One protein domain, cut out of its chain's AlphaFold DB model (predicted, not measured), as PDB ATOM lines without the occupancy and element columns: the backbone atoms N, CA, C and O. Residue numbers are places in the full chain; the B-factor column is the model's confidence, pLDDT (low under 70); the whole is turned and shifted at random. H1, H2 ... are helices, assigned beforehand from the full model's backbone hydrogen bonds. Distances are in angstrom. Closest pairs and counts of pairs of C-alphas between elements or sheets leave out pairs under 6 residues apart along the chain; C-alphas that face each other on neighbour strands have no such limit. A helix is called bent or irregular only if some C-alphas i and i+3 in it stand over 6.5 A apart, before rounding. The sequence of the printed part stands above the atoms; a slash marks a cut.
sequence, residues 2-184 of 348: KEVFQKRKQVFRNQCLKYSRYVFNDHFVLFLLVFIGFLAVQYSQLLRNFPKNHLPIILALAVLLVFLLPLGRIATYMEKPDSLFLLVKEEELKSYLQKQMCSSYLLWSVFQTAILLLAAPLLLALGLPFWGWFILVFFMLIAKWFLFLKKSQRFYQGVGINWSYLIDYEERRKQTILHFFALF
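What this domain is: This is residues 2 to 184 of the 348 residues of an uncharacterized protein of Streptococcus intermedius F0395 (UniProt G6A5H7). The model is a flat, open triangle of helices with a hollow middle: H5 and H7, side by side and running opposite ways, make the longest side, H1 and H8 make the second, and H2 makes the third. H3 and the unnamed residues 69 to 81 run back along the long side, with H4 at one of its ends and short H6 at the other. The printed part has 183 residues with eight named helices, H1 to H8 in order along the chain, and no named strand; the class is all helix, and helices that touch are mostly aligned. It is loose, with a radius of gyration of the C-alphas of 20.5 A, and spans 64 by 41 by 22 A.

How they stand to each other: H1, residues 2 to 23, and H2, residues 26 to 48, meet only through their link. Residues 33 to 42 of H2 stand free. H3, residues 55 to 68, and H2 are apart. After H4, residues 82 to 85, comes H5, residues 87 to 118, which is irregular, C-alphas 88 and 91 being 8.5 A apart, and has a kink of 44 degrees near residue 94. H3 is close to H5 but not clearly touching it, the closest C-alphas being those of Leu 68 and Gln 112, 6.5 A apart. H6, residues 120 to 125, only just touches H2, with 3 pairs of C-alphas within 8 A, the closest being Leu 47 and Leu 122 at 6.7 A. H7, residues 130 to 153, touches H5 at a shallow tilt of 25 degrees, opposite ways, closest at the C-alphas of Ser 109 and Leu 141, 6.6 A. H6 and H7 form a helical hairpin at a steep tilt of 44 degrees and only just touch, with 3 pairs of C-alphas within 8 A, the closest being Leu 124 and Phe 130 at 6.9 A. H3 is near both H6 and H7. H8, residues 163 to 182, touches residues 16 to 23 of H1 alone, the same way at a shallow tilt of 23 degrees, closest at the C-alphas of Tyr 19 and Phe 181, 6.4 A. H4 is close to H8 but not clearly touching it, with the C-alphas of Ser 83 and Trp 163 closest at 5.8 A. Every O i to N i+4 pair is within hydrogen-bond range in H2, H3, H6 and H8; the counts are 16 of 18 in H1, 26 of 28 in H5 and 19 of 20 in H7, and H4 is too short for such a pair.

Where its parts are: H1 begins at C-alpha 2, (194.322, 149.954, 218.317), and is 31.3 A long; H2 is 33.3 A and ends at C-alpha 48, (228.635, 189.443, 222.483). H5 is 45.0 A long, H7 35.5 A and H8 27.8 A, ending at C-alpha 182, (194.064, 175.426, 234.507).

The domain as a whole: The C-alphas farthest apart, of Lys 52 and Val 88, are 64.3 A apart. The printed part has no cut, and the link from H3 to H4, 13 residues, is the long one. The mean pLDDT of the printed part is 89.9, and no printed residue is under 70.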
ATOM      1  N   LYS A   2     193.664 148.794 218.958       84.25
ATOM      2  CA  LYS A   2     194.322 149.954 218.317       84.25
ATOM      3  C   LYS A   2     193.382 151.145 218.080       84.25
ATOM      4  O   LYS A   2     193.730 152.259 218.455       84.25
ATOM      5  N   GLU A   3     192.190 150.903 217.539       88.62
ATOM      6  CA  GLU A   3     191.187 151.950 217.278       88.62
ATOM      7  C   GLU A   3     190.735 152.669 218.552       88.62
ATOM      8  O   GLU A   3     190.648 153.894 218.575       88.62
ATOM      9  N   VAL A   4     190.527 151.929 219.647       89.94
ATOM     10  CA  VAL A   4     190.137 152.496 220.949       89.94
ATOM     11  C   VAL A   4     191.211 153.459 221.454       89.94
ATOM     12  O   VAL A   4     190.910 154.600 221.803       89.94
ATOM     13  N   PHE A   5     192.482 153.047 221.429       91.25
ATOM     14  CA  PHE A   5     193.588 153.909 221.849       91.25
ATOM     15  C   PHE A   5     193.807 155.105 220.916       91.25
ATOM     16  O   PHE A   5     194.103 156.205 221.387       91.25
ATOM     17  N   GLN A   6     193.622 154.931 219.606       90.88
ATOM     18  CA  GLN A   6     193.666 156.037 218.648       90.88
ATOM     19  C   GLN A   6     192.551 157.050 218.915       90.88
ATOM     20  O   GLN A   6     192.835 158.246 219.005       90.88
ATOM     21  N   LYS A   7     191.317 156.582 219.134       93.81
ATOM     22  CA  LYS A   7     190.172 157.425 219.495       93.81
ATOM     23  C   LYS A   7     190.446 158.191 220.789       93.81
ATOM     24  O   LYS A   7     190.302 159.408 220.812       93.81
ATOM     25  N   ARG A   8     190.951 157.530 221.840       93.06
ATOM     26  CA  ARG A   8     191.336 158.182 223.110       93.06
ATOM     27  C   ARG A   8     192.423 159.242 222.925       93.06
ATOM     28  O   ARG A   8     192.311 160.343 223.465       93.06
ATOM     29  N   LYS A   9     193.457 158.944 222.133       92.94
ATOM     30  CA  LYS A   9     194.519 159.903 221.797       92.94
ATOM     31  C   LYS A   9     193.957 161.126 221.070       92.94
ATOM     32  O   LYS A   9     194.331 162.249 221.398       92.94
ATOM     33  N   GLN A  10     193.058 160.922 220.106       94.06
ATOM     34  CA  GLN A  10     192.402 162.007 219.375       94.06
ATOM     35  C   GLN A  10     191.513 162.854 220.290       94.06
ATOM     36  O   GLN A  10     191.634 164.074 220.266       94.06
ATOM     37  N   VAL A  11     190.689 162.227 221.134       94.00
ATOM     38  CA  VAL A  11     189.828 162.923 222.103       94.00
ATOM     39  C   VAL A  11     190.661 163.799 223.037       94.00
ATOM     40  O   VAL A  11     190.385 164.992 223.163       94.00
ATOM     41  N   PHE A  12     191.727 163.250 223.627       92.75
ATOM     42  CA  PHE A  12     192.604 164.016 224.514       92.75
ATOM     43  C   PHE A  12     193.316 165.158 223.776       92.75
ATOM     44  O   PHE A  12     193.388 166.277 224.279       92.75
ATOM     45  N   ARG A  13     193.795 164.920 222.550       92.62
ATOM     46  CA  ARG A  13     194.413 165.969 221.727       92.62
ATOM     47  C   ARG A  13     193.425 167.086 221.390       92.62
ATOM     48  O   ARG A  13     193.787 168.252 221.502       92.62
ATOM     49  N   ASN A  14     192.192 166.751 221.017       93.56
ATOM     50  CA  ASN A  14     191.150 167.732 220.711       93.56
ATOM     51  C   ASN A  14     190.785 168.558 221.951       93.56
ATOM     52  O   ASN A  14     190.582 169.766 221.846       93.56
ATOM     53  N   GLN A  15     190.773 167.935 223.132       92.12
ATOM     54  CA  GLN A  15     190.606 168.637 224.403       92.12
ATOM     55  C   GLN A  15     191.757 169.626 224.659       92.12
ATOM     56  O   GLN A  15     191.496 170.787 224.965       92.12
ATOM     57  N   CYS A  16     193.014 169.212 224.470       91.75
ATOM     58  CA  CYS A  16     194.169 170.109 224.589       91.75
ATOM     59  C   CYS A  16     194.110 171.267 223.580       91.75
ATOM     60  O   CYS A  16     194.365 172.406 223.952       91.75
ATOM     61  N   LEU A  17     193.736 171.004 222.323       92.25
ATOM     62  CA  LEU A  17     193.589 172.040 221.293       92.25
ATOM     63  C   LEU A  17     192.481 173.039 221.641       92.25
ATOM     64  O   LEU A  17     192.658 174.240 221.448       92.25
ATOM     65  N   LYS A  18     191.363 172.560 222.199       91.06
ATOM     66  CA  LYS A  18     190.287 173.426 222.692       91.06
ATOM     67  C   LYS A  18     190.796 174.369 223.780       91.06
ATOM     68  O   LYS A  18     190.516 175.560 223.706       91.06
ATOM     69  N   TYR A  19     191.548 173.861 224.759       90.44
ATOM     70  CA  TYR A  19     192.081 174.694 225.839       90.44
ATOM     71  C   TYR A  19     193.223 175.615 225.395       90.44
ATOM     72  O   TYR A  19     193.326 176.740 225.871       90.44
ATOM     73  N   SER A  20     194.025 175.188 224.418       88.94
ATOM     74  CA  SER A  20     195.111 175.987 223.846       88.94
ATOM     75  C   SER A  20     194.635 177.330 223.288       88.94
ATOM     76  O   SER A  20     195.372 178.305 223.385       88.94
ATOM     77  N   ARG A  21     193.411 177.406 222.747       88.06
ATOM     78  CA  ARG A  21     192.831 178.663 222.235       88.06
ATOM     79  C   ARG A  21     192.679 179.734 223.311       88.06
ATOM     80  O   ARG A  21     192.771 180.910 223.004       88.06
ATOM     81  N   TYR A  22     192.459 179.330 224.558       86.50
ATOM     82  CA  TYR A  22     192.351 180.282 225.657       86.50
ATOM     83  C   TYR A  22     193.707 180.671 226.242       86.50
ATOM     84  O   TYR A  22     193.849 181.774 226.755       86.50
ATOM     85  N   VAL A  23     194.702 179.778 226.164       85.38
ATOM     86  CA  VAL A  23     196.084 180.112 226.537       85.38
ATOM     87  C   VAL A  23     196.633 181.159 225.572       85.38
ATOM     88  O   VAL A  23     197.127 182.191 226.001       85.38
ATOM     89  N   PHE A  24     196.495 180.928 224.265       86.31
ATOM     90  CA  PHE A  24     196.932 181.856 223.221       86.31
ATOM     91  C   PHE A  24     195.842 182.876 222.865       86.31
ATOM     92  O   PHE A  24     195.489 183.030 221.700       86.31
ATOM     93  N   ASN A  25     195.300 183.557 223.877       84.50
ATOM     94  CA  ASN A  25     194.453 184.734 223.677       84.50
ATOM     95  C   ASN A  25     195.315 185.940 223.233       84.50
ATOM     96  O   ASN A  25     196.503 185.995 223.560       84.50
ATOM     97  N   ASP A  26     194.719 186.925 222.556       78.81
ATOM     98  CA  ASP A  26     195.397 188.059 221.906       78.81
ATOM     99  C   ASP A  26     196.383 188.792 222.832       78.81
ATOM    100  O   ASP A  26     197.533 189.045 222.469       78.81
ATOM    101  N   HIS A  27     195.984 189.048 224.080       81.62
ATOM    102  CA  HIS A  27     196.830 189.723 225.070       81.62
ATOM    103  C   HIS A  27     198.055 188.886 225.473       81.62
ATOM    104  O   HIS A  27     199.161 189.411 225.617       81.62
ATOM    105  N   PHE A  28     197.876 187.573 225.650       83.12
ATOM    106  CA  PHE A  28     198.965 186.681 226.049       83.12
ATOM    107  C   PHE A  28     199.949 186.448 224.901       83.12
ATOM    108  O   PHE A  28     201.156 186.402 225.128       83.12
ATOM    109  N   VAL A  29     199.450 186.336 223.667       88.50
ATOM    110  CA  VAL A  29     200.297 186.196 222.473       88.50
ATOM    111  C   VAL A  29     201.190 187.422 222.300       88.50
ATOM    112  O   VAL A  29     202.390 187.265 222.075       88.50
ATOM    113  N   LEU A  30     200.642 188.631 222.475       87.62
ATOM    114  CA  LEU A  30     201.427 189.865 222.436       87.62
ATOM    115  C   LEU A  30     202.520 189.872 223.514       87.62
ATOM    116  O   LEU A  30     203.683 190.141 223.213       87.62
ATOM    117  N   PHE A  31     202.166 189.516 224.754       88.31
ATOM    118  CA  PHE A  31     203.136 189.385 225.843       88.31
ATOM    119  C   PHE A  31     204.247 188.381 225.504       88.31
ATOM    120  O   PHE A  31     205.424 188.689 225.680       88.31
ATOM    121  N   LEU A  32     203.896 187.201 224.981       88.25
ATOM    122  CA  LEU A  32     204.858 186.163 224.612       88.25
ATOM    123  C   LEU A  32     205.818 186.644 223.515       88.25
ATOM    124  O   LEU A  32     207.013 186.370 223.599       88.25
ATOM    125  N   LEU A  33     205.318 187.376 222.515       92.88
ATOM    126  CA  LEU A  33     206.133 187.939 221.438       92.88
ATOM    127  C   LEU A  33     207.162 188.932 221.990       92.88
ATOM    128  O   LEU A  33     208.354 188.800 221.709       92.88
ATOM    129  N   VAL A  34     206.723 189.879 222.826       92.75
ATOM    130  CA  VAL A  34     207.619 190.854 223.470       92.75
ATOM    131  C   VAL A  34     208.631 190.148 224.377       92.75
ATOM    132  O   VAL A  34     209.819 190.464 224.339       92.75
ATOM    133  N   PHE A  35     208.192 189.153 225.150       88.62
ATOM    134  CA  PHE A  35     209.052 188.393 226.055       88.62
ATOM    135  C   PHE A  35     210.117 187.575 225.312       88.62
ATOM    136  O   PHE A  35     211.285 187.597 225.697       88.62
ATOM    137  N   ILE A  36     209.753 186.898 224.218       92.25
ATOM    138  CA  ILE A  36     210.711 186.190 223.357       92.25
ATOM    139  C   ILE A  36     211.693 187.182 222.727       92.25
ATOM    140  O   ILE A  36     212.890 186.907 222.709       92.25
ATOM    141  N   GLY A  37     211.217 188.344 222.266       94.00
ATOM    142  CA  GLY A  37     212.078 189.410 221.753       94.00
ATOM    143  C   GLY A  37     213.092 189.888 222.796       94.00
ATOM    144  O   GLY A  37     214.288 189.947 222.517       94.00
ATOM    145  N   PHE A  38     212.639 190.135 224.027       91.75
ATOM    146  CA  PHE A  38     213.505 190.478 225.153       91.75
ATOM    147  C   PHE A  38     214.542 189.382 225.434       91.75
ATOM    148  O   PHE A  38     215.735 189.675 225.506       91.75
ATOM    149  N   LEU A  39     214.122 188.114 225.532       89.88
ATOM    150  CA  LEU A  39     215.034 186.987 225.753       89.88
ATOM    151  C   LEU A  39     216.061 186.840 224.628       89.88
ATOM    152  O   LEU A  39     217.227 186.569 224.908       89.88
ATOM    153  N   ALA A  40     215.659 187.042 223.372       91.00
ATOM    154  CA  ALA A  40     216.557 186.977 222.225       91.00
ATOM    155  C   ALA A  40     217.627 188.078 222.276       91.00
ATOM    156  O   ALA A  40     218.804 187.801 222.035       91.00
ATOM    157  N   VAL A  41     217.248 189.309 222.645       91.62
ATOM    158  CA  VAL A  41     218.197 190.420 222.825       91.62
ATOM    159  C   VAL A  41     219.154 190.137 223.982       91.62
ATOM    160  O   VAL A  41     220.363 190.264 223.796       91.62
ATOM    161  N   GLN A  42     218.651 189.693 225.138       89.75
ATOM    162  CA  GLN A  42     219.492 189.349 226.292       89.75
ATOM    163  C   GLN A  42     220.464 188.207 225.972       89.75
ATOM    164  O   GLN A  42     221.649 188.281 226.289       89.75
ATOM    165  N   TYR A  43     219.988 187.174 225.277       89.62
ATOM    166  CA  TYR A  43     220.819 186.068 224.810       89.62
ATOM    167  C   TYR A  43     221.907 186.543 223.833       89.62
ATOM    168  O   TYR A  43     223.069 186.162 223.965       89.62
ATOM    169  N   SER A  44     221.564 187.426 222.889       90.44
ATOM    170  CA  SER A  44     222.534 188.007 221.953       90.44
ATOM    171  C   SER A  44     223.581 188.870 222.663       90.44
ATOM    172  O   SER A  44     224.771 188.762 222.368       90.44
ATOM    173  N   GLN A  45     223.161 189.696 223.624       88.88
ATOM    174  CA  GLN A  45     224.062 190.526 224.427       88.88
ATOM    175  C   GLN A  45     225.019 189.675 225.264       88.88
ATOM    176  O   GLN A  45     226.208 189.982 225.300       88.88
ATOM    177  N   LEU A  46     224.536 188.585 225.866       87.94
ATOM    178  CA  LEU A  46     225.367 187.642 226.615       87.94
ATOM    179  C   LEU A  46     226.456 187.012 225.731       87.94
ATOM    180  O   LEU A  46     227.600 186.900 226.159       87.94
ATOM    181  N   LEU A  47     226.115 186.624 224.497       86.00
ATOM    182  CA  LEU A  47     227.085 186.061 223.552       86.00
ATOM    183  C   LEU A  47     228.117 187.093 223.075       86.00
ATOM    184  O   LEU A  47     229.271 186.733 222.859       86.00
ATOM    185  N   ARG A  48     227.723 188.363 222.906       83.81
ATOM    186  CA  ARG A  48     228.635 189.443 222.483       83.81
ATOM    187  C   ARG A  48     229.566 189.894 223.609       83.81
ATOM    188  O   ARG A  48     230.755 190.079 223.377       83.81
ATOM    189  N   ASN A  49     229.033 190.050 224.819       83.62
ATOM    190  CA  ASN A  49     229.759 190.516 225.998       83.62
ATOM    191  C   ASN A  49     229.986 189.355 226.967       83.62
ATOM    192  O   ASN A  49     229.463 189.350 228.083       83.62
ATOM    193  N   PHE A  50     230.744 188.349 226.528       81.31
ATOM    194  CA  PHE A  50     230.945 187.148 227.327       81.31
ATOM    195  C   PHE A  50     231.750 187.485 228.600       81.31
ATOM    196  O   PHE A  50     232.887 187.958 228.503       81.31
ATOM    197  N   PRO A  51     231.180 187.306 229.808       82.06
ATOM    198  CA  PRO A  51     231.829 187.734 231.041       82.06
ATOM    199  C   PRO A  51     233.089 186.907 231.298       82.06
ATOM    200  O   PRO A  51     233.081 185.695 231.111       82.06
ATOM    201  N   LYS A  52     234.152 187.547 231.810       77.62
ATOM    202  CA  LYS A  52     235.416 186.868 232.169       77.62
ATOM    203  C   LYS A  52     235.222 185.755 233.208       77.62
ATOM    204  O   LYS A  52     235.979 184.794 233.231       77.62
ATOM    205  N   ASN A  53     234.215 185.888 234.077       83.69
ATOM    206  CA  ASN A  53     233.827 184.829 235.001       83.69
ATOM    207  C   ASN A  53     232.757 183.935 234.359       83.69
ATOM    208  O   ASN A  53     231.581 184.297 234.300       83.69
ATOM    209  N   HIS A  54     233.168 182.753 233.903       83.94
ATOM    210  CA  HIS A  54     232.287 181.779 233.256       83.94
ATOM    211  C   HIS A  54     231.517 180.890 234.245       83.94
ATOM    212  O   HIS A  54     230.582 180.200 233.838       83.94
ATOM    213  N   LEU A  55     231.859 180.915 235.539       86.12
ATOM    214  CA  LEU A  55     231.231 180.073 236.565       86.12
ATOM    215  C   LEU A  55     229.691 180.137 236.588       86.12
ATOM    216  O   LEU A  55     229.079 179.068 236.571       86.12
ATOM    217  N   PRO A  56     229.027 181.314 236.587       86.69
ATOM    218  CA  PRO A  56     227.562 181.361 236.622       86.69
ATOM    219  C   PRO A  56     226.924 180.760 235.363       86.69
ATOM    220  O   PRO A  56     225.884 180.110 235.450       86.69
ATOM    221  N   ILE A  57     227.564 180.926 234.204       87.06
ATOM    222  CA  ILE A  57     227.088 180.391 232.925       87.06
ATOM    223  C   ILE A  57     227.230 178.864 232.903       87.06
ATOM    224  O   ILE A  57     226.295 178.160 232.520       87.06
ATOM    225  N   ILE A  58     228.369 178.346 233.371       88.12
ATOM    226  CA  ILE A  58     228.618 176.905 233.491       88.12
ATOM    227  C   ILE A  58     227.622 176.273 234.468       88.12
ATOM    228  O   ILE A  58     227.037 175.238 234.154       88.12
ATOM    229  N   LEU A  59     227.380 176.906 235.621       90.44
ATOM    230  CA  LEU A  59     226.395 176.438 236.596       90.44
ATOM    231  C   LEU A  59     224.988 176.404 235.980       90.44
ATOM    232  O   LEU A  59     224.299 175.391 236.083       90.44
ATOM    233  N   ALA A  60     224.573 177.480 235.305       90.06
ATOM    234  CA  ALA A  60     223.266 177.557 234.656       90.06
ATOM    235  C   ALA A  60     223.088 176.463 233.591       90.06
ATOM    236  O   ALA A  60     222.045 175.806 233.547       90.06
ATOM    237  N   LEU A  61     224.118 176.209 232.778       90.12
ATOM    238  CA  LEU A  61     224.123 175.111 231.816       90.12
ATOM    239  C   LEU A  61     224.066 173.742 232.495       90.12
ATOM    240  O   LEU A  61     223.269 172.905 232.088       90.12
ATOM    241  N   ALA A  62     224.863 173.504 233.536       91.25
ATOM    242  CA  ALA A  62     224.853 172.239 234.267       91.25
ATOM    243  C   ALA A  62     223.465 171.951 234.864       91.25
ATOM    244  O   ALA A  62     222.939 170.847 234.712       91.25
ATOM    245  N   VAL A  63     222.832 172.963 235.465       93.44
ATOM    246  CA  VAL A  63     221.453 172.881 235.966       93.44
ATOM    247  C   VAL A  63     220.477 172.567 234.831       93.44
ATOM    248  O   VAL A  63     219.640 171.674 234.975       93.44
ATOM    249  N   LEU A  64     220.606 173.239 233.683       92.81
ATOM    250  CA  LEU A  64     219.777 172.993 232.502       92.81
ATOM    251  C   LEU A  64     219.924 171.548 231.998       92.81
ATOM    252  O   LEU A  64     218.919 170.879 231.764       92.81
ATOM    253  N   LEU A  65     221.148 171.026 231.907       91.81
ATOM    254  CA  LEU A  65     221.430 169.645 231.503       91.81
ATOM    255  C   LEU A  65     220.798 168.626 232.467       91.81
ATOM    256  O   LEU A  65     220.104 167.706 232.028       91.81
ATOM    257  N   VAL A  66     220.977 168.815 233.778       92.31
ATOM    258  CA  VAL A  66     220.388 167.943 234.811       92.31
ATOM    259  C   VAL A  66     218.859 167.981 234.764       92.31
ATOM    260  O   VAL A  66     218.216 166.943 234.919       92.31
ATOM    261  N   PHE A  67     218.264 169.149 234.511       92.56
ATOM    262  CA  PHE A  67     216.814 169.306 234.435       92.56
ATOM    263  C   PHE A  67     216.207 168.710 233.152       92.56
ATOM    264  O   PHE A  67     215.103 168.162 233.189       92.56
ATOM    265  N   LEU A  68     216.930 168.748 232.026       91.06
ATOM    266  CA  LEU A  68     216.487 168.199 230.735       91.06
ATOM    267  C   LEU A  68     216.359 166.670 230.711       91.06
ATOM    268  O   LEU A  68     215.484 166.141 230.021       91.06
ATOM    269  N   LEU A  69     217.184 165.954 231.474       89.75
ATOM    270  CA  LEU A  69     217.197 164.488 231.510       89.75
ATOM    271  C   LEU A  69     215.898 163.836 232.035       89.75
ATOM    272  O   LEU A  69     215.348 162.961 231.357       89.75
ATOM    273  N   PRO A  70     215.364 164.200 233.220       88.88
ATOM    274  CA  PRO A  70     214.155 163.577 233.757       88.88
ATOM    275  C   PRO A  70     212.879 163.991 233.015       88.88
ATOM    276  O   PRO A  70     211.853 163.308 233.167       88.88
ATOM    277  N   LEU A  71     212.931 165.066 232.216       87.81
ATOM    278  CA  LEU A  71     211.794 165.585 231.466       87.81
ATOM    279  C   LEU A  71     211.248 164.545 230.482       87.81
ATOM    280  O   LEU A  71     211.952 163.943 229.667       87.81
ATOM    281  N   GLY A  72     209.936 164.355 230.577       86.81
ATOM    282  CA  GLY A  72     209.162 163.500 229.698       86.81
ATOM    283  C   GLY A  72     208.456 162.353 230.405       86.81
ATOM    284  O   GLY A  72     208.974 161.708 231.324       86.81
ATOM    285  N   ARG A  73     207.227 162.105 229.959       91.06
ATOM    286  CA  ARG A  73     206.375 161.000 230.405       91.06
ATOM    287  C   ARG A  73     205.925 160.187 229.198       91.06
ATOM    288  O   ARG A  73     205.761 160.740 228.112       91.06
ATOM    289  N   ILE A  74     205.726 158.891 229.409       92.31
ATOM    290  CA  ILE A  74     205.256 157.953 228.390       92.31
ATOM    291  C   ILE A  74     203.739 158.119 228.256       92.31
ATOM    292  O   ILE A  74     203.033 158.145 229.258       92.31
ATOM    293  N   ALA A  75     203.224 158.282 227.041       92.94
ATOM    294  CA  ALA A  75     201.788 158.440 226.823       92.94
ATOM    295  C   ALA A  75     201.137 157.092 226.493       92.94
ATOM    296  O   ALA A  75     201.237 156.625 225.362       92.94
ATOM    297  N   THR A  76     200.474 156.461 227.464       90.19
ATOM    298  CA  THR A  76     199.896 155.114 227.287       90.19
ATOM    299  C   THR A  76     198.415 155.162 226.907       90.19
ATOM    300  O   THR A  76     197.948 154.308 226.158       90.19
ATOM    301  N   TYR A  77     197.695 156.213 227.324       91.75
ATOM    302  CA  TYR A  77     196.247 156.404 227.124       91.75
ATOM    303  C   TYR A  77     195.364 155.302 227.735       91.75
ATOM    304  O   TYR A  77     194.250 155.071 227.262       91.75
ATOM    305  N   MET A  78     195.849 154.663 228.800       91.06
ATOM    306  CA  MET A  78     195.094 153.701 229.605       91.06
ATOM    307  C   MET A  78     194.040 154.389 230.483       91.06
ATOM    308  O   MET A  78     194.203 155.542 230.897       91.06
ATOM    309  N   GLU A  79     192.962 153.668 230.769       90.44
ATOM    310  CA  GLU A  79     191.858 154.089 231.635       90.44
ATOM    311  C   GLU A  79     191.525 153.013 232.678       90.44
ATOM    312  O   GLU A  79     191.877 151.848 232.518       90.44
ATOM    313  N   LYS A  80     190.816 153.399 233.750       89.06
ATOM    314  CA  LYS A  80     190.449 152.501 234.862       89.06
ATOM    315  C   LYS A  80     189.763 151.194 234.421       89.06
ATOM    316  O   LYS A  80     190.148 150.157 234.950       89.06
ATOM    317  N   PRO A  81     188.815 151.190 233.459       88.56
ATOM    318  CA  PRO A  81     188.155 149.955 233.027       88.56
ATOM    319  C   PRO A  81     189.076 148.980 232.277       88.56
ATOM    320  O   PRO A  81     188.769 147.793 232.185       88.56
ATOM    321  N   ASP A  82     190.209 149.448 231.742       89.88
ATOM    322  CA  ASP A  82     191.085 148.625 230.902       89.88
ATOM    323  C   ASP A  82     191.732 147.470 231.672       89.88
ATOM    324  O   ASP A  82     192.068 146.462 231.059       89.88
ATOM    325  N   SER A  83     191.864 147.582 232.999       87.50
ATOM    326  CA  SER A  83     192.381 146.499 233.844       87.50
ATOM    327  C   SER A  83     191.509 145.246 233.819       87.50
ATOM    328  O   SER A  83     192.024 144.151 234.015       87.50
ATOM    329  N   LEU A  84     190.207 145.397 233.557       88.44
ATOM    330  CA  LEU A  84     189.257 144.289 233.471       88.44
ATOM    331  C   LEU A  84     189.121 143.793 232.026       88.44
ATOM    332  O   LEU A  84     189.190 142.595 231.773       88.44
ATOM    333  N   PHE A  85     188.970 144.707 231.062       88.38
ATOM    334  CA  PHE A  85     188.678 144.344 229.667       88.38
ATOM    335  C   PHE A  85     189.905 143.925 228.850       88.38
ATOM    336  O   PHE A  85     189.773 143.153 227.900       88.38
ATOM    337  N   LEU A  86     191.094 144.448 229.166       89.69
ATOM    338  CA  LEU A  86     192.314 144.177 228.399       89.69
ATOM    339  C   LEU A  86     193.209 143.117 229.045       89.69
ATOM    340  O   LEU A  86     194.270 142.826 228.497       89.69
ATOM    341  N   LEU A  87     192.767 142.496 230.144       86.31
ATOM    342  CA  LEU A  87     193.503 141.421 230.813       86.31
ATOM    343  C   LEU A  87     193.738 140.224 229.878       86.31
ATOM    344  O   LEU A  87     194.838 139.690 229.822       86.31
ATOM    345  N   VAL A  88     192.749 139.879 229.048       86.88
ATOM    346  CA  VAL A  88     192.848 138.792 228.052       86.88
ATOM    347  C   VAL A  88     193.850 139.113 226.931       86.88
ATOM    348  O   VAL A  88     194.350 138.215 226.264       86.88
ATOM    349  N   LYS A  89     194.162 140.396 226.706       87.44
ATOM    350  CA  LYS A  89     195.019 140.870 225.604       87.44
ATOM    351  C   LYS A  89     196.340 141.450 226.100       87.44
ATOM    352  O   LYS A  89     196.861 142.406 225.519       87.44
ATOM    353  N   GLU A  90     196.875 140.895 227.182       86.88
ATOM    354  CA  GLU A  90     198.066 141.436 227.828       86.88
ATOM    355  C   GLU A  90     199.277 141.465 226.882       86.88
ATOM    356  O   GLU A  90     199.958 142.483 226.799       86.88
ATOM    357  N   GLU A  91     199.515 140.408 226.101       86.00
ATOM    358  CA  GLU A  91     200.645 140.342 225.160       86.00
ATOM    359  C   GLU A  91     200.595 141.442 224.088       86.00
ATOM    360  O   GLU A  91     201.581 142.155 223.864       86.00
ATOM    361  N   GLU A  92     199.421 141.654 223.482       88.44
ATOM    362  CA  GLU A  92     199.202 142.759 222.543       88.44
ATOM    363  C   GLU A  92     199.478 144.111 223.219       88.44
ATOM    364  O   GLU A  92     200.090 144.999 222.614       88.44
ATOM    365  N   LEU A  93     199.082 144.259 224.488       90.12
ATOM    366  CA  LEU A  93     199.293 145.478 225.260       90.12
ATOM    367  C   LEU A  93     200.779 145.732 225.551       90.12
ATOM    368  O   LEU A  93     201.218 146.875 225.418       90.12
ATOM    369  N   LYS A  94     201.582 144.703 225.858       89.62
ATOM    370  CA  LYS A  94     203.044 144.847 226.034       89.62
ATOM    371  C   LYS A  94     203.695 145.416 224.773       89.62
ATOM    372  O   LYS A  94     204.441 146.395 224.841       89.62
ATOM    373  N   SER A  95     203.336 144.872 223.606       89.69
ATOM    374  CA  SER A  95     203.834 145.365 222.313       89.69
ATOM    375  C   SER A  95     203.410 146.819 222.041       89.69
ATOM    376  O   SER A  95     204.174 147.624 221.498       89.69
ATOM    377  N   TYR A  96     202.197 147.195 222.459       91.38
ATOM    378  CA  TYR A  96     201.695 148.560 222.350       91.38
ATOM    379  C   TYR A  96     202.438 149.521 223.290       91.38
ATOM    380  O   TYR A  96     202.831 150.607 222.859       91.38
ATOM    381  N   LEU A  97     202.692 149.129 224.543       91.56
ATOM    382  CA  LEU A  97     203.434 149.938 225.514       91.56
ATOM    383  C   LEU A  97     204.873 150.195 225.056       91.56
ATOM    384  O   LEU A  97     205.348 151.325 225.167       91.56
ATOM    385  N   GLN A  98     205.538 149.198 224.466       90.75
ATOM    386  CA  GLN A  98     206.858 149.376 223.850       90.75
ATOM    387  C   GLN A  98     206.818 150.413 222.715       90.75
ATOM    388  O   GLN A  98     207.639 151.331 222.678       90.75
ATOM    389  N   LYS A  99     205.810 150.351 221.834       92.00
ATOM    390  CA  LYS A  99     205.620 151.349 220.764       92.00
ATOM    391  C   LYS A  99     205.354 152.753 221.310       92.00
ATOM    392  O   LYS A  99     205.887 153.730 220.775       92.00
ATOM    393  N   GLN A 100     204.564 152.876 222.380       91.94
ATOM    394  CA  GLN A 100     204.319 154.166 223.036       91.94
ATOM    395  C   GLN A 100     205.559 154.705 223.746       91.94
ATOM    396  O   GLN A 100     205.786 155.917 223.725       91.94
ATOM    397  N   MET A 101     206.386 153.834 224.328       93.56
ATOM    398  CA  MET A 101     207.677 154.208 224.897       93.56
ATOM    399  C   MET A 101     208.584 154.803 223.818       93.56
ATOM    400  O   MET A 101     209.051 155.924 224.002       93.56
ATOM    401  N   CYS A 102     208.763 154.123 222.680       93.81
ATOM    402  CA  CYS A 102     209.587 154.621 221.571       93.81
ATOM    403  C   CYS A 102     209.053 155.942 221.003       93.81
ATOM    404  O   CYS A 102     209.810 156.895 220.836       93.81
ATOM    405  N   SER A 103     207.740 156.035 220.773       92.31
ATOM    406  CA  SER A 103     207.114 157.259 220.252       92.31
ATOM    407  C   SER A 103     207.260 158.437 221.221       92.31
ATOM    408  O   SER A 103     207.544 159.561 220.811       92.31
ATOM    409  N   SER A 104     207.088 158.186 222.523       93.50
ATOM    410  CA  SER A 104     207.250 159.213 223.558       93.50
ATOM    411  C   SER A 104     208.715 159.617 223.713       93.50
ATOM    412  O   SER A 104     209.004 160.801 223.855       93.50
ATOM    413  N   TYR A 105     209.638 158.655 223.658       94.56
ATOM    414  CA  TYR A 105     211.072 158.919 223.668       94.56
ATOM    415  C   TYR A 105     211.469 159.813 222.495       94.56
ATOM    416  O   TYR A 105     212.119 160.825 222.728       94.56
ATOM    417  N   LEU A 106     211.022 159.501 221.274       95.25
ATOM    418  CA  LEU A 106     211.321 160.297 220.085       95.25
ATOM    419  C   LEU A 106     210.847 161.746 220.247       95.25
ATOM    420  O   LEU A 106     211.633 162.669 220.061       95.25
ATOM    421  N   LEU A 107     209.597 161.954 220.672       93.81
ATOM    422  CA  LEU A 107     209.047 163.297 220.889       93.81
ATOM    423  C   LEU A 107     209.875 164.087 221.915       93.81
ATOM    424  O   LEU A 107     210.288 165.216 221.652       93.81
ATOM    425  N   TRP A 108     210.140 163.499 223.083       94.12
ATOM    426  CA  TRP A 108     210.881 164.180 224.147       94.12
ATOM    427  C   TRP A 108     212.376 164.322 223.844       94.12
ATOM    428  O   TRP A 108     213.021 165.216 224.390       94.12
ATOM    429  N   SER A 109     212.931 163.446 223.012       93.00
ATOM    430  CA  SER A 109     214.287 163.535 222.476       93.00
ATOM    431  C   SER A 109     214.410 164.741 221.546       93.00
ATOM    432  O   SER A 109     215.244 165.599 221.805       93.00
ATOM    433  N   VAL A 110     213.502 164.887 220.574       95.31
ATOM    434  CA  VAL A 110     213.459 166.046 219.663       95.31
ATOM    435  C   VAL A 110     213.313 167.360 220.433       95.31
ATOM    436  O   VAL A 110     213.999 168.336 220.148       95.31
ATOM    437  N   PHE A 111     212.456 167.390 221.457       94.12
ATOM    438  CA  PHE A 111     212.317 168.579 222.300       94.12
ATOM    439  C   PHE A 111     213.610 168.912 223.065       94.12
ATOM    440  O   PHE A 111     214.007 170.070 223.156       94.12
ATOM    441  N   GLN A 112     214.297 167.896 223.593       93.75
ATOM    442  CA  GLN A 112     215.574 168.075 224.285       93.75
ATOM    443  C   GLN A 112     216.681 168.544 223.338       93.75
ATOM    444  O   GLN A 112     217.429 169.448 223.697       93.75
ATOM    445  N   THR A 113     216.792 167.957 222.145       93.50
ATOM    446  CA  THR A 113     217.802 168.362 221.162       93.50
ATOM    447  C   THR A 113     217.551 169.774 220.651       93.50
ATOM    448  O   THR A 113     218.512 170.516 220.492       93.50
ATOM    449  N   ALA A 114     216.292 170.194 220.490       94.75
ATOM    450  CA  ALA A 114     215.953 171.577 220.156       94.75
ATOM    451  C   ALA A 114     216.440 172.572 221.226       94.75
ATOM    452  O   ALA A 114     217.029 173.596 220.890       94.75
ATOM    453  N   ILE A 115     216.274 172.259 222.517       93.25
ATOM    454  CA  ILE A 115     216.787 173.114 223.605       93.25
ATOM    455  C   ILE A 115     218.323 173.120 223.629       93.25
ATOM    456  O   ILE A 115     218.932 174.177 223.785       93.25
ATOM    457  N   LEU A 116     218.965 171.964 223.435       92.38
ATOM    458  CA  LEU A 116     220.429 171.871 223.361       92.38
ATOM    459  C   LEU A 116     221.007 172.603 222.143       92.38
ATOM    460  O   LEU A 116     222.127 173.107 222.217       92.38
ATOM    461  N   LEU A 117     220.253 172.686 221.045       93.19
ATOM    462  CA  LEU A 117     220.617 173.463 219.863       93.19
ATOM    463  C   LEU A 117     220.603 174.963 220.168       93.19
ATOM    464  O   LEU A 117     221.555 175.659 219.833       93.19
ATOM    465  N   LEU A 118     219.580 175.453 220.877       91.50
ATOM    466  CA  LEU A 118     219.544 176.842 221.351       91.50
ATOM    467  C   LEU A 118     220.692 177.157 222.329       91.50
ATOM    468  O   LEU A 118     221.187 178.281 222.368       91.50
ATOM    469  N   ALA A 119     221.159 176.170 223.098       90.19
ATOM    470  CA  ALA A 119     222.317 176.313 223.983       90.19
ATOM    471  C   ALA A 119     223.679 176.168 223.266       90.19
ATOM    472  O   ALA A 119     224.713 176.460 223.866       90.19
ATOM    473  N   ALA A 120     223.707 175.732 222.001       90.50
ATOM    474  CA  ALA A 120     224.943 175.396 221.291       90.50
ATOM    475  C   ALA A 120     225.920 176.577 221.127       90.50
ATOM    476  O   ALA A 120     227.092 176.394 221.457       90.50
ATOM    477  N   PRO A 121     225.493 177.789 220.711       89.31
ATOM    478  CA  PRO A 121     226.407 178.930 220.575       89.31
ATOM    479  C   PRO A 121     227.126 179.280 221.881       89.31
ATOM    480  O   PRO A 121     228.292 179.659 221.881       89.31
ATOM    481  N   LEU A 122     226.439 179.096 223.006       88.81
ATOM    482  CA  LEU A 122     226.948 179.399 224.337       88.81
ATOM    483  C   LEU A 122     227.947 178.335 224.823       88.81
ATOM    484  O   LEU A 122     228.933 178.670 225.474       88.81
ATOM    485  N   LEU A 123     227.754 177.069 224.437       87.75
ATOM    486  CA  LEU A 123     228.735 175.999 224.648       87.75
ATOM    487  C   LEU A 123     230.000 176.208 223.798       87.75
ATOM    488  O   LEU A 123     231.105 176.026 224.302       87.75
ATOM    489  N   LEU A 124     229.852 176.637 222.542       87.50
ATOM    490  CA  LEU A 124     230.988 176.964 221.671       87.50
ATOM    491  C   LEU A 124     231.775 178.175 222.198       87.50
ATOM    492  O   LEU A 124     233.002 178.146 222.206       87.50
ATOM    493  N   ALA A 125     231.085 179.200 222.710       85.69
ATOM    494  CA  ALA A 125     231.713 180.363 223.343       85.69
ATOM    495  C   ALA A 125     232.519 180.008 224.611       85.69
ATOM    496  O   ALA A 125     233.483 180.694 224.934       85.69
ATOM    497  N   LEU A 126     232.170 178.913 225.300       86.00
ATOM    498  CA  LEU A 126     232.928 178.364 226.436       86.00
ATOM    499  C   LEU A 126     234.183 177.575 226.020       86.00
ATOM    500  O   LEU A 126     234.892 177.065 226.886       86.00
ATOM    501  N   GLY A 127     234.457 177.451 224.718       83.00
ATOM    502  CA  GLY A 127     235.618 176.733 224.194       83.00
ATOM    503  C   GLY A 127     235.389 175.238 223.960       83.00
ATOM    504  O   GLY A 127     236.353 174.508 223.729       83.00
ATOM    505  N   LEU A 128     234.141 174.750 223.997       84.75
ATOM    506  CA  LEU A 128     233.855 173.372 223.592       84.75
ATOM    507  C   LEU A 128     234.024 173.227 222.072       84.75
ATOM    508  O   LEU A 128     233.486 174.039 221.317       84.75
ATOM    509  N   PRO A 129     234.713 172.177 221.594       89.69
ATOM    510  CA  PRO A 129     234.830 171.926 220.165       89.69
ATOM    511  C   PRO A 129     233.456 171.619 219.563       89.69
ATOM    512  O   PRO A 129     232.584 171.059 220.230       89.69
ATOM    513  N   PHE A 130     233.287 171.895 218.269       86.81
ATOM    514  CA  PHE A 130     232.047 171.600 217.541       86.81
ATOM    515  C   PHE A 130     231.615 170.130 217.688       86.81
ATOM    516  O   PHE A 130     230.457 169.839 217.980       86.81
ATOM    517  N   TRP A 131     232.572 169.200 217.612       90.38
ATOM    518  CA  TRP A 131     232.354 167.772 217.870       90.38
ATOM    519  C   TRP A 131     231.910 167.467 219.306       90.38
ATOM    520  O   TRP A 131     231.120 166.551 219.528       90.38
ATOM    521  N   GLY A 132     232.359 168.263 220.281       90.19
ATOM    522  CA  GLY A 132     231.965 168.137 221.683       90.19
ATOM    523  C   GLY A 132     230.461 168.315 221.887       90.19
ATOM    524  O   GLY A 132     229.871 167.611 222.704       90.19
ATOM    525  N   TRP A 133     229.813 169.176 221.093       90.69
ATOM    526  CA  TRP A 133     228.357 169.326 221.131       90.69
ATOM    527  C   TRP A 133     227.633 168.052 220.671       90.69
ATOM    528  O   TRP A 133     226.714 167.592 221.349       90.69
ATOM    529  N   PHE A 134     228.076 167.428 219.575       92.31
ATOM    530  CA  PHE A 134     227.489 166.168 219.096       92.31
ATOM    531  C   PHE A 134     227.676 165.032 220.098       92.31
ATOM    532  O   PHE A 134     226.734 164.283 220.353       92.31
ATOM    533  N   ILE A 135     228.864 164.938 220.702       93.12
ATOM    534  CA  ILE A 135     229.156 163.960 221.753       93.12
ATOM    535  C   ILE A 135     228.212 164.175 222.942       93.12
ATOM    536  O   ILE A 135     227.582 163.225 223.406       93.12
ATOM    537  N   LEU A 136     228.045 165.421 223.395       92.75
ATOM    538  CA  LEU A 136     227.130 165.764 224.484       92.75
ATOM    539  C   LEU A 136     225.695 165.350 224.157       92.75
ATOM    540  O   LEU A 136     225.051 164.695 224.977       92.75
ATOM    541  N   VAL A 137     225.196 165.693 222.964       93.62
ATOM    542  CA  VAL A 137     223.850 165.309 222.521       93.62
ATOM    543  C   VAL A 137     223.706 163.791 222.500       93.62
ATOM    544  O   VAL A 137     222.734 163.271 223.043       93.62
ATOM    545  N   PHE A 138     224.678 163.068 221.948       94.88
ATOM    546  CA  PHE A 138     224.659 161.610 221.879       94.88
ATOM    547  C   PHE A 138     224.572 160.960 223.268       94.88
ATOM    548  O   PHE A 138     223.665 160.163 223.520       94.88
ATOM    549  N   PHE A 139     225.437 161.360 224.207       94.81
ATOM    550  CA  PHE A 139     225.382 160.878 225.593       94.81
ATOM    551  C   PHE A 139     224.055 161.223 226.271       94.81
ATOM    552  O   PHE A 139     223.471 160.392 226.966       94.81
ATOM    553  N   MET A 140     223.540 162.426 226.029       94.06
ATOM    554  CA  MET A 140     222.258 162.884 226.555       94.06
ATOM    555  C   MET A 140     221.064 162.079 226.020       94.06
ATOM    556  O   MET A 140     220.107 161.825 226.758       94.06
ATOM    557  N   LEU A 141     221.106 161.652 224.757       95.38
ATOM    558  CA  LEU A 141     220.093 160.782 224.159       95.38
ATOM    559  C   LEU A 141     220.148 159.371 224.744       95.38
ATOM    560  O   LEU A 141     219.112 158.833 225.138       95.38
ATOM    561  N   ILE A 142     221.349 158.807 224.887       95.75
ATOM    562  CA  ILE A 142     221.556 157.499 225.523       95.75
ATOM    563  C   ILE A 142     221.056 157.518 226.968       95.75
ATOM    564  O   ILE A 142     220.263 156.661 227.365       95.75
ATOM    565  N   ALA A 143     221.459 158.519 227.752       94.75
ATOM    566  CA  ALA A 143     221.012 158.673 229.131       94.75
ATOM    567  C   ALA A 143     219.479 158.762 229.208       94.75
ATOM    568  O   ALA A 143     218.850 158.079 230.023       94.75
ATOM    569  N   LYS A 144     218.850 159.533 228.309       94.31
ATOM    570  CA  LYS A 144     217.388 159.619 228.226       94.31
ATOM    571  C   LYS A 144     216.747 158.276 227.873       94.31
ATOM    572  O   LYS A 144     215.728 157.927 228.471       94.31
ATOM    573  N   TRP A 145     217.327 157.518 226.946       93.88
ATOM    574  CA  TRP A 145     216.839 156.191 226.577       93.88
ATOM    575  C   TRP A 145     216.825 155.254 227.787       93.88
ATOM    576  O   TRP A 145     215.777 154.696 228.114       93.88
ATOM    577  N   PHE A 146     217.929 155.174 228.538       94.38
ATOM    578  CA  PHE A 146     218.000 154.384 229.773       94.38
ATOM    579  C   PHE A 146     216.967 154.822 230.819       94.38
ATOM    580  O   PHE A 146     216.325 153.980 231.454       94.38
ATOM    581  N   LEU A 147     216.737 156.131 230.976       93.50
ATOM    582  CA  LEU A 147     215.694 156.640 231.870       93.50
ATOM    583  C   LEU A 147     214.286 156.227 231.420       93.50
ATOM    584  O   LEU A 147     213.452 155.892 232.263       93.50
ATOM    585  N   PHE A 148     214.003 156.237 230.117       92.75
ATOM    586  CA  PHE A 148     212.723 155.779 229.572       92.75
ATOM    587  C   PHE A 148     212.543 154.266 229.722       92.75
ATOM    588  O   PHE A 148     211.453 153.839 230.103       92.75
ATOM    589  N   LEU A 149     213.602 153.474 229.537       91.44
ATOM    590  CA  LEU A 149     213.594 152.040 229.829       91.44
ATOM    591  C   LEU A 149     213.277 151.786 231.302       91.44
ATOM    592  O   LEU A 149     212.352 151.037 231.603       91.44
ATOM    593  N   LYS A 150     213.958 152.475 232.224       91.38
ATOM    594  CA  LYS A 150     213.701 152.355 233.668       91.38
ATOM    595  C   LYS A 150     212.273 152.764 234.041       91.38
ATOM    596  O   LYS A 150     211.657 152.147 234.906       91.38
ATOM    597  N   LYS A 151     211.725 153.805 233.398       90.12
ATOM    598  CA  LYS A 151     210.317 154.211 233.565       90.12
ATOM    599  C   LYS A 151     209.363 153.129 233.047       90.12
ATOM    600  O   LYS A 151     208.396 152.822 233.731       90.12
ATOM    601  N   SER A 152     209.657 152.548 231.885       89.94
ATOM    602  CA  SER A 152     208.856 151.498 231.248       89.94
ATOM    603  C   SER A 152     208.883 150.185 232.030       89.94
ATOM    604  O   SER A 152     207.847 149.556 232.203       89.94
ATOM    605  N   GLN A 153     210.031 149.807 232.599       89.06
ATOM    606  CA  GLN A 153     210.168 148.613 233.442       89.06
ATOM    607  C   GLN A 153     209.212 148.628 234.637       89.06
ATOM    608  O   GLN A 153     208.675 147.588 234.995       89.06
ATOM    609  N   ARG A 154     208.922 149.804 235.211       88.56
ATOM    610  CA  ARG A 154     207.953 149.938 236.312       88.56
ATOM    611  C   ARG A 154     206.511 149.622 235.910       88.56
ATOM    612  O   ARG A 154     205.681 149.436 236.791       88.56
ATOM    613  N   PHE A 155     206.199 149.573 234.613       89.25
ATOM    614  CA  PHE A 155     204.889 149.131 234.129       89.25
ATOM    615  C   PHE A 155     204.693 147.618 234.256       89.25
ATOM    616  O   PHE A 155     203.558 147.154 234.182       89.25
ATOM    617  N   TYR A 156     205.768 146.861 234.473       87.81
ATOM    618  CA  TYR A 156     205.740 145.409 234.577       87.81
ATOM    619  C   TYR A 156     206.013 144.980 236.024       87.81
ATOM    620  O   TYR A 156     206.902 145.512 236.687       87.81
ATOM    621  N   GLN A 157     205.238 144.018 236.520       82.56
ATOM    622  CA  GLN A 157     205.446 143.370 237.814       82.56
ATOM    623  C   GLN A 157     205.617 141.868 237.569       82.56
ATOM    624  O   GLN A 157     204.648 141.140 237.366       82.56
ATOM    625  N   GLY A 158     206.872 141.414 237.542       81.19
ATOM    626  CA  GLY A 158     207.210 140.047 237.144       81.19
ATOM    627  C   GLY A 158     206.866 139.793 235.674       81.19
ATOM    628  O   GLY A 158     207.287 140.546 234.798       81.19
ATOM    629  N   VAL A 159     206.087 138.740 235.410       74.38
ATOM    630  CA  VAL A 159     205.622 138.376 234.057       74.38
ATOM    631  C   VAL A 159     204.418 139.228 233.620       74.38
ATOM    632  O   VAL A 159     204.146 139.312 232.425       74.38
ATOM    633  N   GLY A 160     203.726 139.892 234.554       83.19
ATOM    634  CA  GLY A 160     202.475 140.618 234.310       83.19
ATOM    635  C   GLY A 160     202.616 142.142 234.177       83.19
ATOM    636  O   GLY A 160     203.640 142.732 234.533       83.19
ATOM    637  N   ILE A 161     201.558 142.809 233.714       88.50
ATOM    638  CA  ILE A 161     201.424 144.278 233.733       88.50
ATOM    639  C   ILE A 161     200.894 144.755 235.094       88.50
ATOM    640  O   ILE A 161     199.871 144.284 235.590       88.50
ATOM    641  N   ASN A 162     201.546 145.763 235.677       91.56
ATOM    642  CA  ASN A 162     201.039 146.445 236.864       91.56
ATOM    643  C   ASN A 162     199.972 147.480 236.466       91.56
ATOM    644  O   ASN A 162     200.269 148.649 236.204       91.56
ATOM    645  N   TRP A 163     198.718 147.033 236.409       89.69
ATOM    646  CA  TRP A 163     197.583 147.849 235.978       89.69
ATOM    647  C   TRP A 163     197.370 149.099 236.830       89.69
ATOM    648  O   TRP A 163     197.178 150.181 236.274       89.69
ATOM    649  N   SER A 164     197.430 148.976 238.160       90.44
ATOM    650  CA  SER A 164     197.202 150.109 239.063       90.44
ATOM    651  C   SER A 164     198.259 151.191 238.856       90.44
ATOM    652  O   SER A 164     197.916 152.356 238.662       90.44
ATOM    653  N   TYR A 165     199.535 150.802 238.768       91.69
ATOM    654  CA  TYR A 165     200.615 151.740 238.479       91.69
ATOM    655  C   TYR A 165     200.462 152.401 237.103       91.69
ATOM    656  O   TYR A 165     200.654 153.609 236.974       91.69
ATOM    657  N   LEU A 166     200.108 151.629 236.072       92.06
ATOM    658  CA  LEU A 166     199.970 152.119 234.700       92.06
ATOM    659  C   LEU A 166     198.828 153.137 234.555       92.06
ATOM    660  O   LEU A 166     198.998 154.169 233.900       92.06
ATOM    661  N   ILE A 167     197.683 152.858 235.183       92.25
ATOM    662  CA  ILE A 167     196.513 153.741 235.196       92.25
ATOM    663  C   ILE A 167     196.835 155.024 235.969       92.25
ATOM    664  O   ILE A 167     196.646 156.117 235.434       92.25
ATOM    665  N   ASP A 168     197.406 154.909 237.172       91.62
ATOM    666  CA  ASP A 168     197.799 156.064 237.986       91.62
ATOM    667  C   ASP A 168     198.841 156.937 237.275       91.62
ATOM    668  O   ASP A 168     198.810 158.169 237.354       91.62
ATOM    669  N   TYR A 169     199.789 156.312 236.575       93.62
ATOM    670  CA  TYR A 169     200.820 157.007 235.812       93.62
ATOM    671  C   TYR A 169     200.215 157.855 234.684       93.62
ATOM    672  O   TYR A 169     200.580 159.027 234.514       93.62
ATOM    673  N   GLU A 170     199.269 157.286 233.938       93.56
ATOM    674  CA  GLU A 170     198.584 157.961 232.837       93.56
ATOM    675  C   GLU A 170     197.616 159.043 233.335       93.56
ATOM    676  O   GLU A 170     197.588 160.144 232.776       93.56
ATOM    677  N   GLU A 171     196.885 158.786 234.423       92.06
ATOM    678  CA  GLU A 171     196.017 159.773 235.072       92.06
ATOM    679  C   GLU A 171     196.842 160.982 235.526       92.06
ATOM    680  O   GLU A 171     196.527 162.116 235.161       92.06
ATOM    681  N   ARG A 172     197.987 160.764 236.190       91.44
ATOM    682  CA  ARG A 172     198.913 161.847 236.566       91.44
ATOM    683  C   ARG A 172     199.437 162.609 235.358       91.44
ATOM    684  O   ARG A 172     199.604 163.823 235.438       91.44
ATOM    685  N   ARG A 173     199.757 161.931 234.249       93.31
ATOM    686  CA  ARG A 173     200.220 162.585 233.013       93.31
ATOM    687  C   ARG A 173     199.145 163.506 232.439       93.31
ATOM    688  O   ARG A 173     199.451 164.669 232.182       93.31
ATOM    689  N   LYS A 174     197.911 163.014 232.275       92.06
ATOM    690  CA  LYS A 174     196.773 163.816 231.801       92.06
ATOM    691  C   LYS A 174     196.495 164.981 232.755       92.06
ATOM    692  O   LYS A 174     196.401 166.114 232.300       92.06
ATOM    693  N   GLN A 175     196.475 164.728 234.066       91.25
ATOM    694  CA  GLN A 175     196.274 165.758 235.088       91.25
ATOM    695  C   GLN A 175     197.347 166.845 235.026       91.25
ATOM    696  O   GLN A 175     196.988 168.012 235.016       91.25
ATOM    697  N   THR A 176     198.641 166.519 234.915       90.19
ATOM    698  CA  THR A 176     199.700 167.544 234.798       90.19
ATOM    699  C   THR A 176     199.485 168.459 233.585       90.19
ATOM    700  O   THR A 176     199.681 169.665 233.691       90.19
ATOM    701  N   ILE A 177     199.037 167.907 232.454       91.62
ATOM    702  CA  ILE A 177     198.727 168.692 231.250       91.62
ATOM    703  C   ILE A 177     197.488 169.573 231.475       91.62
ATOM    704  O   ILE A 177     197.495 170.746 231.115       91.62
ATOM    705  N   LEU A 178     196.434 169.040 232.096       90.94
ATOM    706  CA  LEU A 178     195.221 169.807 232.393       90.94
ATOM    707  C   LEU A 178     195.466 170.910 233.432       90.94
ATOM    708  O   LEU A 178     194.932 172.000 233.273       90.94
ATOM    709  N   HIS A 179     196.312 170.670 234.438       88.88
ATOM    710  CA  HIS A 179     196.716 171.685 235.415       88.88
ATOM    711  C   HIS A 179     197.476 172.842 234.761       88.88
ATOM    712  O   HIS A 179     197.297 173.979 235.172       88.88
ATOM    713  N   PHE A 180     198.283 172.587 233.725       90.25
ATOM    714  CA  PHE A 180     198.900 173.671 232.957       90.25
ATOM    715  C   PHE A 180     197.836 174.566 232.305       90.25
ATOM    716  O   PHE A 180     197.894 175.784 232.440       90.25
ATOM    717  N   PHE A 181     196.821 173.979 231.663       89.00
ATOM    718  CA  PHE A 181     195.707 174.744 231.091       89.00
ATOM    719  C   PHE A 181     194.849 175.444 232.158       89.00
ATOM    720  O   PHE A 181     194.308 176.521 231.897       89.00
ATOM    721  N   ALA A 182     194.769 174.865 233.359       87.38
ATOM    722  CA  ALA A 182     194.064 175.426 234.507       87.38
ATOM    723  C   ALA A 182     194.611 176.789 234.955       87.38
ATOM    724  O   ALA A 182     193.871 177.596 235.504       87.38
ATOM    725  N   LEU A 183     195.899 177.051 234.701       84.94
ATOM    726  CA  LEU A 183     196.538 178.334 235.014       84.94
ATOM    727  C   LEU A 183     195.957 179.495 234.199       84.94
ATOM    728  O   LEU A 183     196.057 180.641 234.618       84.94
ATOM    729  N   PHE A 184     195.359 179.195 233.044       83.62
ATOM    730  CA  PHE A 184     194.816 180.191 232.124       83.62
ATOM    731  C   PHE A 184     193.290 180.147 232.057       83.62
ATOM    732  O   PHE A 184     192.660 181.148 231.730       83.62
TER     733      PHE A 184